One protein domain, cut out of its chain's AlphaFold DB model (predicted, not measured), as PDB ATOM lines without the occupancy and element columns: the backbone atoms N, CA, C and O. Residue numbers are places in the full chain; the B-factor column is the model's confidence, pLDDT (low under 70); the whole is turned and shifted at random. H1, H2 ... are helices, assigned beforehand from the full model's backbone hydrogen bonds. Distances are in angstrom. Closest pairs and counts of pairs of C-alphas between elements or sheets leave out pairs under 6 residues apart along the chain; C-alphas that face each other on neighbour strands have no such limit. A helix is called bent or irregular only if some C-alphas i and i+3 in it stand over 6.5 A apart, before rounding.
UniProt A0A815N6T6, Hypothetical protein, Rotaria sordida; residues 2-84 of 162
ATOM      1  N   ARG A   2     102.836 131.021 121.285       68.56
ATOM      2  CA  ARG A   2     102.272 130.129 122.331       68.56
ATOM      3  C   ARG A   2     102.063 130.795 123.701       68.56
ATOM      4  O   ARG A   2     100.969 130.747 124.242       68.56
ATOM      5  N   ILE A   3     103.092 131.472 124.214       79.06
ATOM      6  CA  ILE A   3     103.052 132.159 125.517       79.06
ATOM      7  C   ILE A   3     101.971 133.254 125.552       79.06
ATOM      8  O   ILE A   3     101.250 133.377 126.533       79.06
ATOM      9  N   VAL A   4     101.795 133.999 124.455       83.06
ATOM     10  CA  VAL A   4     100.786 135.067 124.350       83.06
ATOM     11  C   VAL A   4      99.366 134.501 124.384       83.06
ATOM     12  O   VAL A   4      98.506 135.083 125.030       83.06
ATOM     13  N   ILE A   5      99.123 133.357 123.735       85.31
ATOM     14  CA  ILE A   5      97.813 132.690 123.767       85.31
ATOM     15  C   ILE A   5      97.502 132.216 125.191       85.31
ATOM     16  O   ILE A   5      96.417 132.487 125.695       85.31
ATOM     17  N   LEU A   6      98.472 131.585 125.865       83.56
ATOM     18  CA  LEU A   6      98.307 131.128 127.248       83.56
ATOM     19  C   LEU A   6      97.996 132.296 128.190       83.56
ATOM     20  O   LEU A   6      96.984 132.267 128.884       83.56
ATOM     21  N   PHE A   7      98.789 133.369 128.158       83.88
ATOM     22  CA  PHE A   7      98.513 134.542 128.992       83.88
ATOM     23  C   PHE A   7      97.214 135.255 128.598       83.88
ATOM     24  O   PHE A   7      96.481 135.701 129.475       83.88
ATOM     25  N   GLY A   8      96.869 135.302 127.310       86.38
ATOM     26  CA  GLY A   8      95.602 135.862 126.837       86.38
ATOM     27  C   GLY A   8      94.380 135.156 127.431       86.38
ATOM     28  O   GLY A   8      93.418 135.819 127.817       86.38
ATOM     29  N   THR A   9      94.433 133.828 127.585       86.31
ATOM     30  CA  THR A   9      93.344 133.078 128.236       86.31
ATOM     31  C   THR A   9      93.196 133.401 129.723       86.31
ATOM     32  O   THR A   9      92.070 133.429 130.210       86.31
ATOM     33  N   VAL A  10      94.287 133.729 130.429       86.44
ATOM     34  CA  VAL A  10      94.238 134.145 131.844       86.44
ATOM     35  C   VAL A  10      93.477 135.463 131.995       86.44
ATOM     36  O   VAL A  10      92.617 135.583 132.863       86.44
ATOM     37  N   PHE A  11      93.729 136.432 131.111       84.81
ATOM     38  CA  PHE A  11      92.978 137.693 131.109       84.81
ATOM     39  C   PHE A  11      91.499 137.481 130.781       84.81
ATOM     40  O   PHE A  11      90.633 138.047 131.446       84.81
ATOM     41  N   ALA A  12      91.198 136.643 129.786       84.75
ATOM     42  CA  ALA A  12      89.818 136.311 129.446       84.75
ATOM     43  C   ALA A  12      89.090 135.628 130.617       84.75
ATOM     44  O   ALA A  12      87.941 135.964 130.898       84.75
ATOM     45  N   ALA A  13      89.766 134.725 131.333       86.44
ATOM     46  CA  ALA A  13      89.225 134.080 132.525       86.44
ATOM     47  C   ALA A  13      88.901 135.094 133.634       86.44
ATOM     48  O   ALA A  13      87.821 135.014 134.210       86.44
ATOM     49  N   GLY A  14      89.762 136.090 133.869       82.50
ATOM     50  CA  GLY A  14      89.488 137.160 134.838       82.50
ATOM     51  C   GLY A  14      88.222 137.966 134.517       82.50
ATOM     52  O   GLY A  14      87.423 138.256 135.404       82.50
ATOM     53  N   VAL A  15      87.974 138.260 133.234       85.88
ATOM     54  CA  VAL A  15      86.737 138.940 132.804       85.88
ATOM     55  C   VAL A  15      85.503 138.065 133.047       85.88
ATOM     56  O   VAL A  15      84.472 138.564 133.502       85.88
ATOM     57  N   LEU A  16      85.594 136.764 132.761       86.12
ATOM     58  CA  LEU A  16      84.499 135.821 133.003       86.12
ATOM     59  C   LEU A  16      84.204 135.666 134.499       86.12
ATOM     60  O   LEU A  16      83.033 135.647 134.877       86.12
ATOM     61  N   ASP A  17      85.238 135.632 135.338       81.50
ATOM     62  CA  ASP A  17      85.101 135.579 136.795       81.50
ATOM     63  C   ASP A  17      84.356 136.809 137.340       81.50
ATOM     64  O   ASP A  17      83.399 136.679 138.104       81.50
ATOM     65  N   GLY A  18      84.673 138.010 136.839       79.50
ATOM     66  CA  GLY A  18      83.944 139.235 137.184       79.50
ATOM     67  C   GLY A  18      82.453 139.197 136.806       79.50
ATOM     68  O   GLY A  18      81.598 139.640 137.580       79.50
ATOM     69  N   ILE A  19      82.115 138.625 135.645       84.69
ATOM     70  CA  ILE A  19      80.717 138.452 135.203       84.69
ATOM     71  C   ILE A  19      79.991 137.420 136.081       84.69
ATOM     72  O   ILE A  19      78.837 137.636 136.462       84.69
ATOM     73  N   LEU A  20      80.656 136.318 136.440       84.19
ATOM     74  CA  LEU A  20      80.110 135.290 137.332       84.19
ATOM     75  C   LEU A  20      79.887 135.828 138.753       84.19
ATOM     76  O   LEU A  20      78.840 135.566 139.358       84.19
ATOM     77  N   ALA A  21      80.805 136.643 139.272       80.25
ATOM     78  CA  ALA A  21      80.648 137.330 140.553       80.25
ATOM     79  C   ALA A  21      79.432 138.278 140.543       80.25
ATOM     80  O   ALA A  21      78.615 138.270 141.470       80.25
ATOM     81  N   TYR A  22      79.244 139.036 139.459       80.25
ATOM     82  CA  TYR A  22      78.056 139.873 139.280       80.25
ATOM     83  C   TYR A  22      76.767 139.040 139.222       80.25
ATOM     84  O   TYR A  22      75.808 139.342 139.941       80.25
ATOM     85  N   GLY A  23      76.750 137.962 138.434       80.94
ATOM     86  CA  GLY A  23      75.598 137.068 138.319       80.94
ATOM     87  C   GLY A  23      75.202 136.453 139.664       80.94
ATOM     88  O   GLY A  23      74.043 136.532 140.063       80.94
ATOM     89  N   THR A  24      76.166 135.925 140.418       80.62
ATOM     90  CA  THR A  24      75.913 135.285 141.724       80.62
ATOM     91  C   THR A  24      75.474 136.272 142.809       80.62
ATOM     92  O   THR A  24      74.709 135.891 143.699       80.62
ATOM     93  N   SER A  25      75.873 137.547 142.729       75.00
ATOM     94  CA  SER A  25      75.380 138.595 143.638       75.00
ATOM     95  C   SER A  25      73.867 138.844 143.516       75.00
ATOM     96  O   SER A  25      73.218 139.132 144.523       75.00
ATOM     97  N   HIS A  26      73.294 138.644 142.322       75.56
ATOM     98  CA  HIS A  26      71.865 138.833 142.041       75.56
ATOM     99  C   HIS A  26      71.023 137.570 142.299       75.56
ATOM    100  O   HIS A  26      69.799 137.645 142.312       75.56
ATOM    101  N   MET A  27      71.653 136.415 142.551       73.31
ATOM    102  CA  MET A  27      70.979 135.122 142.763       73.31
ATOM    103  C   MET A  27      70.615 134.836 144.231       73.31
ATOM    104  O   MET A  27      70.502 133.678 144.641       73.31
ATOM    105  N   LYS A  28      70.428 135.879 145.046       65.50
ATOM    106  CA  LYS A  28      70.046 135.719 146.453       65.50
ATOM    107  C   LYS A  28      68.620 135.159 146.550       65.50
ATOM    108  O   LYS A  28      67.709 135.676 145.916       65.50
ATOM    109  N   ASP A  29      68.454 134.095 147.335       63.38
ATOM    110  CA  ASP A  29      67.187 133.390 147.603       63.38
ATOM    111  C   ASP A  29      66.579 132.601 146.424       63.38
ATOM    112  O   ASP A  29      65.506 132.006 146.554       63.38
ATOM    113  N   ILE A  30      67.302 132.459 145.305       69.62
ATOM    114  CA  ILE A  30      66.916 131.539 144.228       69.62
ATOM    115  C   ILE A  30      67.196 130.100 144.688       69.62
ATOM    116  O   ILE A  30      68.347 129.688 144.862       69.62
ATOM    117  N   GLY A  31      66.129 129.334 144.935       68.31
ATOM    118  CA  GLY A  31      66.208 127.930 145.361       68.31
ATOM    119  C   GLY A  31      66.647 127.708 146.817       68.31
ATOM    120  O   GLY A  31      67.058 126.602 147.157       68.31
ATOM    121  N   GLY A  32      66.599 128.735 147.678       77.06
ATOM    122  CA  GLY A  32      66.960 128.623 149.104       77.06
ATOM    123  C   GLY A  32      68.458 128.415 149.381       77.06
ATOM    124  O   GLY A  32      68.851 128.049 150.491       77.06
ATOM    125  N   LEU A  33      69.311 128.625 148.376       76.69
ATOM    126  CA  LEU A  33      70.759 128.455 148.471       76.69
ATOM    127  C   LEU A  33      71.461 129.804 148.669       76.69
ATOM    128  O   LEU A  33      71.063 130.829 148.126       76.69
ATOM    129  N   LYS A  34      72.552 129.793 149.444       79.12
ATOM    130  CA  LYS A  34      73.425 130.961 149.637       79.12
ATOM    131  C   LYS A  34      74.243 131.227 148.364       79.12
ATOM    132  O   LYS A  34      74.707 130.271 147.747       79.12
ATOM    133  N   ASN A  35      74.519 132.494 148.045       78.06
ATOM    134  CA  ASN A  35      75.233 132.926 146.826       78.06
ATOM    135  C   ASN A  35      76.549 132.168 146.567       78.06
ATOM    136  O   ASN A  35      76.829 131.778 145.439       78.06
ATOM    137  N   TRP A  36      77.329 131.885 147.616       80.12
ATOM    138  CA  TRP A  36      78.593 131.152 147.488       80.12
ATOM    139  C   TRP A  36      78.420 129.722 146.950       80.12
ATOM    140  O   TRP A  36      79.312 129.211 146.286       80.12
ATOM    141  N   ARG A  37      77.275 129.066 147.197       85.38
ATOM    142  CA  ARG A  37      76.995 127.718 146.671       85.38
ATOM    143  C   ARG A  37      76.733 127.750 145.172       85.38
ATOM    144  O   ARG A  37      77.196 126.865 144.469       85.38
ATOM    145  N   TRP A  38      76.014 128.770 144.702       84.25
ATOM    146  CA  TRP A  38      75.767 128.985 143.277       84.25
ATOM    147  C   TRP A  38      77.060 129.262 142.513       84.25
ATOM    148  O   TRP A  38      77.215 128.750 141.409       84.25
ATOM    149  N   LEU A  39      78.007 129.981 143.122       84.31
ATOM    150  CA  LEU A  39      79.328 130.218 142.541       84.31
ATOM    151  C   LEU A  39      80.081 128.902 142.292       84.31
ATOM    152  O   LEU A  39      80.439 128.615 141.154       84.31
ATOM    153  N   PHE A  40      80.197 128.041 143.310       84.88
ATOM    154  CA  PHE A  40      80.828 126.724 143.140       84.88
ATOM    155  C   PHE A  40      80.113 125.833 142.125       84.88
ATOM    156  O   PHE A  40      80.756 125.029 141.457       84.88
ATOM    157  N   LEU A  41      78.789 125.944 142.016       87.88
ATOM    158  CA  LEU A  41      78.016 125.135 141.079       87.88
ATOM    159  C   LEU A  41      78.233 125.604 139.637       87.88
ATOM    160  O   LEU A  41      78.446 124.776 138.760       87.88
ATOM    161  N   LEU A  42      78.228 126.916 139.397       87.56
ATOM    162  CA  LEU A  42      78.445 127.493 138.069       87.56
ATOM    163  C   LEU A  42      79.886 127.324 137.582       87.56
ATOM    164  O   LEU A  42      80.093 127.112 136.391       87.56
ATOM    165  N   GLU A  43      80.862 127.388 138.482       86.94
ATOM    166  CA  GLU A  43      82.271 127.213 138.133       86.94
ATOM    167  C   GLU A  43      82.662 125.729 138.067       86.94
ATOM    168  O   GLU A  43      83.310 125.296 137.121       86.94
ATOM    169  N   GLY A  44      82.209 124.911 139.019       87.88
ATOM    170  CA  GLY A  44      82.594 123.502 139.126       87.88
ATOM    171  C   GLY A  44      81.904 122.575 138.123       87.88
ATOM    172  O   GLY A  44      82.536 121.656 137.598       87.88
ATOM    173  N   LEU A  45      80.620 122.803 137.827       92.38
ATOM    174  CA  LEU A  45      79.850 121.946 136.921       92.38
ATOM    175  C   LEU A  45      80.436 121.859 135.498       92.38
ATOM    176  O   LEU A  45      80.521 120.739 134.995       92.38
ATOM    177  N   PRO A  46      80.867 122.953 134.834       90.62
ATOM    178  CA  PRO A  46      81.468 122.865 133.500       90.62
ATOM    179  C   PRO A  46      82.868 122.234 133.501       90.62
ATOM    180  O   PRO A  46      83.271 121.659 132.490       90.62
ATOM    181  N   ILE A  47      83.601 122.278 134.620       92.12
ATOM    182  CA  ILE A  47      84.958 121.713 134.714       92.12
ATOM    183  C   ILE A  47      84.928 120.180 134.677       92.12
ATOM    184  O   ILE A  47      85.817 119.565 134.092       92.12
ATOM    185  N   ILE A  48      83.896 119.546 135.244       93.25
ATOM    186  CA  ILE A  48      83.755 118.079 135.262       93.25
ATOM    187  C   ILE A  48      83.765 117.471 133.844       93.25
ATOM    188  O   ILE A  48      84.634 116.637 133.571       93.25
ATOM    189  N   PRO A  49      82.877 117.864 132.904       94.38
ATOM    190  CA  PRO A  49      82.907 117.334 131.546       94.38
ATOM    191  C   PRO A  49      84.170 117.757 130.790       94.38
ATOM    192  O   PRO A  49      84.693 116.956 130.020       94.38
ATOM    193  N   LEU A  50      84.713 118.956 131.034       92.19
ATOM    194  CA  LEU A  50      86.000 119.381 130.465       92.19
ATOM    195  C   LEU A  50      87.156 118.472 130.902       92.19
ATOM    196  O   LEU A  50      88.006 118.128 130.080       92.19
ATOM    197  N   GLY A  51      87.177 118.038 132.162       90.94
ATOM    198  CA  GLY A  51      88.157 117.087 132.680       90.94
ATOM    199  C   GLY A  51      88.036 115.714 132.021       90.94
ATOM    200  O   GLY A  51      89.043 115.146 131.602       90.94
ATOM    201  N   VAL A  52      86.807 115.215 131.844       91.50
ATOM    202  CA  VAL A  52      86.550 113.950 131.129       91.50
ATOM    203  C   VAL A  52      86.980 114.053 129.664       91.50
ATOM    204  O   VAL A  52      87.674 113.169 129.169       91.50
ATOM    205  N   MET A  53      86.636 115.147 128.980       89.75
ATOM    206  CA  MET A  53      87.078 115.394 127.605       89.75
ATOM    207  C   MET A  53      88.604 115.450 127.523       89.75
ATOM    208  O   MET A  53      89.201 114.777 126.691       89.75
ATOM    209  N   THR A  54      89.253 116.182 128.427       88.12
ATOM    210  CA  THR A  54      90.718 116.263 128.466       88.12
ATOM    211  C   THR A  54      91.337 114.881 128.663       88.12
ATOM    212  O   THR A  54      92.274 114.545 127.953       88.12
ATOM    213  N   TYR A  55      90.788 114.043 129.545       83.88
ATOM    214  CA  TYR A  55      91.275 112.675 129.737       83.88
ATOM    215  C   TYR A  55      91.153 111.810 128.470       83.88
ATOM    216  O   TYR A  55      92.044 111.014 128.187       83.88
ATOM    217  N   LEU A  56      90.080 111.977 127.689       82.69
ATOM    218  CA  LEU A  56      89.867 111.217 126.452       82.69
ATOM    219  C   LEU A  56      90.707 111.734 125.270       82.69
ATOM    220  O   LEU A  56      91.129 110.939 124.432       82.69
ATOM    221  N   PHE A  57      90.945 113.045 125.186       81.31
ATOM    222  CA  PHE A  57      91.639 113.673 124.052       81.31
ATOM    223  C   PHE A  57      93.150 113.870 124.265       81.31
ATOM    224  O   PHE A  57      93.897 113.964 123.284       81.31
ATOM    225  N   LEU A  58      93.621 113.944 125.514       79.62
ATOM    226  CA  LEU A  58      95.026 114.188 125.839       79.62
ATOM    227  C   LEU A  58      95.810 112.868 125.877       79.62
ATOM    228  O   LEU A  58      95.920 112.213 126.911       79.62
ATOM    229  N   GLY A  59      96.379 112.479 124.734       69.31
ATOM    230  CA  GLY A  59      97.325 111.364 124.665       69.31
ATOM    231  C   GLY A  59      98.650 111.707 125.355       69.31
ATOM    232  O   GLY A  59      99.171 112.812 125.212       69.31
ATOM    233  N   SER A  60      99.216 110.754 126.095       64.81
ATOM    234  CA  SER A  60     100.458 110.934 126.863       64.81
ATOM    235  C   SER A  60     101.718 111.044 125.995       64.81
ATOM    236  O   SER A  60     102.757 111.493 126.473       64.81
ATOM    237  N   ILE A  61     101.654 110.586 124.741       64.25
ATOM    238  CA  ILE A  61     102.777 110.530 123.792       64.25
ATOM    239  C   ILE A  61     102.240 110.934 122.409       64.25
ATOM    240  O   ILE A  61     101.145 110.481 122.065       64.25
ATOM    241  N   PRO A  62     102.977 111.710 121.588       66.62
ATOM    242  CA  PRO A  62     102.523 112.111 120.249       66.62
ATOM    243  C   PRO A  62     102.032 110.932 119.392       66.62
ATOM    244  O   PRO A  62     101.054 111.058 118.660       66.62
ATOM    245  N   ASP A  63     102.647 109.757 119.555       64.56
ATOM    246  CA  ASP A  63     102.286 108.533 118.834       64.56
ATOM    247  C   ASP A  63     100.906 107.980 119.220       64.56
ATOM    248  O   ASP A  63     100.180 107.475 118.361       64.56
ATOM    249  N   THR A  64     100.503 108.131 120.488       67.12
ATOM    250  CA  THR A  64      99.203 107.656 121.010       67.12
ATOM    251  C   THR A  64      98.020 108.533 120.601       67.12
ATOM    252  O   THR A  64      96.867 108.132 120.750       67.12
ATOM    253  N   VAL A  65      98.284 109.726 120.072       74.38
ATOM    254  CA  VAL A  65      97.254 110.700 119.721       74.38
ATOM    255  C   VAL A  65      96.646 110.364 118.357       74.38
ATOM    256  O   VAL A  65      97.347 110.339 117.351       74.38
ATOM    257  N   GLN A  66      95.337 110.116 118.284       67.75
ATOM    258  CA  GLN A  66      94.671 109.760 117.018       67.75
ATOM    259  C   GLN A  66      94.291 110.964 116.143       67.75
ATOM    260  O   GLN A  66      94.033 110.788 114.958       67.75
ATOM    261  N   TRP A  67      94.262 112.176 116.703       77.88
ATOM    262  CA  TRP A  67      93.854 113.388 115.982       77.88
ATOM    263  C   TRP A  67      94.995 114.095 115.234       77.88
ATOM    264  O   TRP A  67      94.729 115.036 114.495       77.88
ATOM    265  N   LEU A  68      96.243 113.657 115.427       75.81
ATOM    266  CA  LEU A  68      97.437 114.281 114.855       75.81
ATOM    267  C   LEU A  68      97.884 113.536 113.592       75.81
ATOM    268  O   LEU A  68      97.925 112.301 113.596       75.81
ATOM    269  N   ASP A  69      98.249 114.261 112.534       81.25
ATOM    270  CA  ASP A  69      98.709 113.625 111.296       81.25
ATOM    271  C   ASP A  69     100.114 113.017 111.465       81.25
ATOM    272  O   ASP A  69     100.906 113.434 112.314       81.25
ATOM    273  N   ASN A  70     100.462 112.020 110.649       79.75
ATOM    274  CA  ASN A  70     101.738 111.305 110.767       79.75
ATOM    275  C   ASN A  70     102.952 112.237 110.601       79.75
ATOM    276  O   ASN A  70     103.970 112.050 111.268       79.75
ATOM    277  N   CYS A  71     102.836 113.260 109.749       80.06
ATOM    278  CA  CYS A  71     103.867 114.283 109.570       80.06
ATOM    279  C   CYS A  71     104.043 115.141 110.838       80.06
ATOM    280  O   CYS A  71     105.159 115.359 111.313       80.06
ATOM    281  N   GLU A  72     102.932 115.569 111.442       80.00
ATOM    282  CA  GLU A  72     102.926 116.379 112.662       80.00
ATOM    283  C   GLU A  72     103.456 115.600 113.867       80.00
ATOM    284  O   GLU A  72     104.218 116.150 114.663       80.00
ATOM    285  N   LYS A  73     103.130 114.307 113.974       80.19
ATOM    286  CA  LYS A  73     103.682 113.413 115.005       80.19
ATOM    287  C   LYS A  73     105.200 113.345 114.943       80.19
ATOM    288  O   LYS A  73     105.858 113.506 115.967       80.19
ATOM    289  N   GLN A  74     105.764 113.152 113.750       78.88
ATOM    290  CA  GLN A  74     107.216 113.096 113.575       78.88
ATOM    291  C   GLN A  74     107.882 114.425 113.937       78.88
ATOM    292  O   GLN A  74     108.897 114.427 114.636       78.88
ATOM    293  N   LEU A  75     107.289 115.552 113.527       81.38
ATOM    294  CA  LEU A  75     107.765 116.881 113.907       81.38
ATOM    295  C   LEU A  75     107.757 117.059 115.434       81.38
ATOM    296  O   LEU A  75     108.760 117.481 116.007       81.38
ATOM    297  N   LEU A  76     106.655 116.700 116.098       78.25
ATOM    298  CA  LEU A  76     106.508 116.841 117.546       78.25
ATOM    299  C   LEU A  76     107.498 115.957 118.308       78.25
ATOM    300  O   LEU A  76     108.110 116.411 119.271       78.25
ATOM    301  N   THR A  77     107.698 114.719 117.861       78.56
ATOM    302  CA  THR A  77     108.670 113.798 118.458       78.56
ATOM    303  C   THR A  77     110.105 114.301 118.281       78.56
ATOM    304  O   THR A  77     110.914 114.165 119.198       78.56
ATOM    305  N   ASN A  78     110.432 114.925 117.146       78.12
ATOM    306  CA  ASN A  78     111.748 115.527 116.931       78.12
ATOM    307  C   ASN A  78     111.972 116.755 117.826       78.12
ATOM    308  O   ASN A  78     113.018 116.845 118.465       78.12
ATOM    309  N   LEU A  79     110.973 117.634 117.952       78.62
ATOM    310  CA  LEU A  79     111.028 118.780 118.867       78.62
ATOM    311  C   LEU A  79     111.169 118.339 120.329       78.62
ATOM    312  O   LEU A  79     111.987 118.883 121.061       78.62
ATOM    313  N   LEU A  80     110.423 117.315 120.752       72.94
ATOM    314  CA  LEU A  80     110.523 116.769 122.109       72.94
ATOM    315  C   LEU A  80     111.909 116.180 122.402       72.94
ATOM    316  O   LEU A  80     112.388 116.288 123.531       72.94
ATOM    317  N   ARG A  81     112.568 115.568 121.409       70.69
ATOM    318  CA  ARG A  81     113.951 115.072 121.545       70.69
ATOM    319  C   ARG A  81     114.959 116.212 121.685       70.69
ATOM    320  O   ARG A  81     115.898 116.084 122.470       70.69
ATOM    321  N   GLU A  82     114.756 117.302 120.947       72.25
ATOM    322  CA  GLU A  82     115.584 118.510 121.017       72.25
ATOM    323  C   GLU A  82     115.434 119.210 122.377       72.25
ATOM    324  O   GLU A  82     116.432 119.425 123.067       72.25
ATOM    325  N   ASP A  83     114.195 119.446 122.824       65.94
ATOM    326  CA  ASP A  83     113.887 120.081 124.115       65.94
ATOM    327  C   ASP A  83     114.359 119.244 125.314       65.94
ATOM    328  O   ASP A  83     114.792 119.787 126.333       65.94
ATOM    329  N   ALA A  84     114.311 117.912 125.215       62.84
ATOM    330  CA  ALA A  84     114.784 117.033 126.281       62.84
ATOM    331  C   ALA A  84     116.321 116.954 126.371       62.84
ATOM    332  O   ALA A  84     116.839 116.383 127.333       62.84
TER     333      ALA A  84
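This is residues 2 to 84 of the 162 residues of the protein "Hypothetical protein" of Rotaria sordida (UniProt A0A815N6T6). The model is a long, open helical hairpin: H1 and H2 come together near the link that joins them and spread apart from there as a narrow V. The shorter H3 is set crosswise beyond the far end of H2, after a long loop, and touches neither of the other two helices. The printed part has 83 residues with three named helices, in the order H1, H2, H3 along the chain, and no named strand; the class is all helix. The whole is extended, with a radius of gyration of the C-alphas of 19.5 A and spans of 56 by 26 by 20 A.

H1, residues 2 to 26, touches H2, residues 35 to 57, and the two form a helical hairpin, a pair of helices that follow each other in the chain and run opposite ways. Their lines stand at a shallow tilt of 33 degrees, only just short of steep. Their closest C-alphas are those of Thr 24 and Asn 35, 5.7 A apart. H1 touches H2 with residues 20 to 25 alone, and H2 touches H1 with residues 35 to 39 alone. Residues 2 to 16 of H1 and residues 44 to 56 of H2 stand free. The centres of H1 and H2 are 15.1 A apart. H3, residues 70 to 83, is apart from H1 and apart from H2. In H3 every O i to N i+4 pair is within hydrogen-bond range; in H1 it is 20 of 21 pairs and in H2 16 of 19.

H1 begins at C-alpha 2, at (102.272, 130.129, 122.331), and runs 37.3 A to C-alpha 26, at (71.865, 138.833, 142.041). H2 runs from Asn 35 to Phe 57, 34.0 A from first to last C-alpha. It is neither bent nor irregular, but only just: C-alphas 43 and 46 are 6.4 A apart. H3 runs from Asn 70 to Asp 83, 20.1 A, and ends at C-alpha 83, at (113.887, 120.081, 124.115).

The C-alphas of Asp 29 and Glu 82, the two farthest apart, are 57.2 A from each other, while the first and last printed C-alphas, those of Arg 2 and Ala 84, are 18.5 A apart. The printed part has no cut. The link from H1 to H2, 8 residues, is short; the link from H2 to H3, residues 58 to 69, is long. The mean pLDDT of the printed part is 79.9; it is under 70 at residue 2, residues 28 to 31, residues 59 to 64, residue 66 and residues 83 to 84.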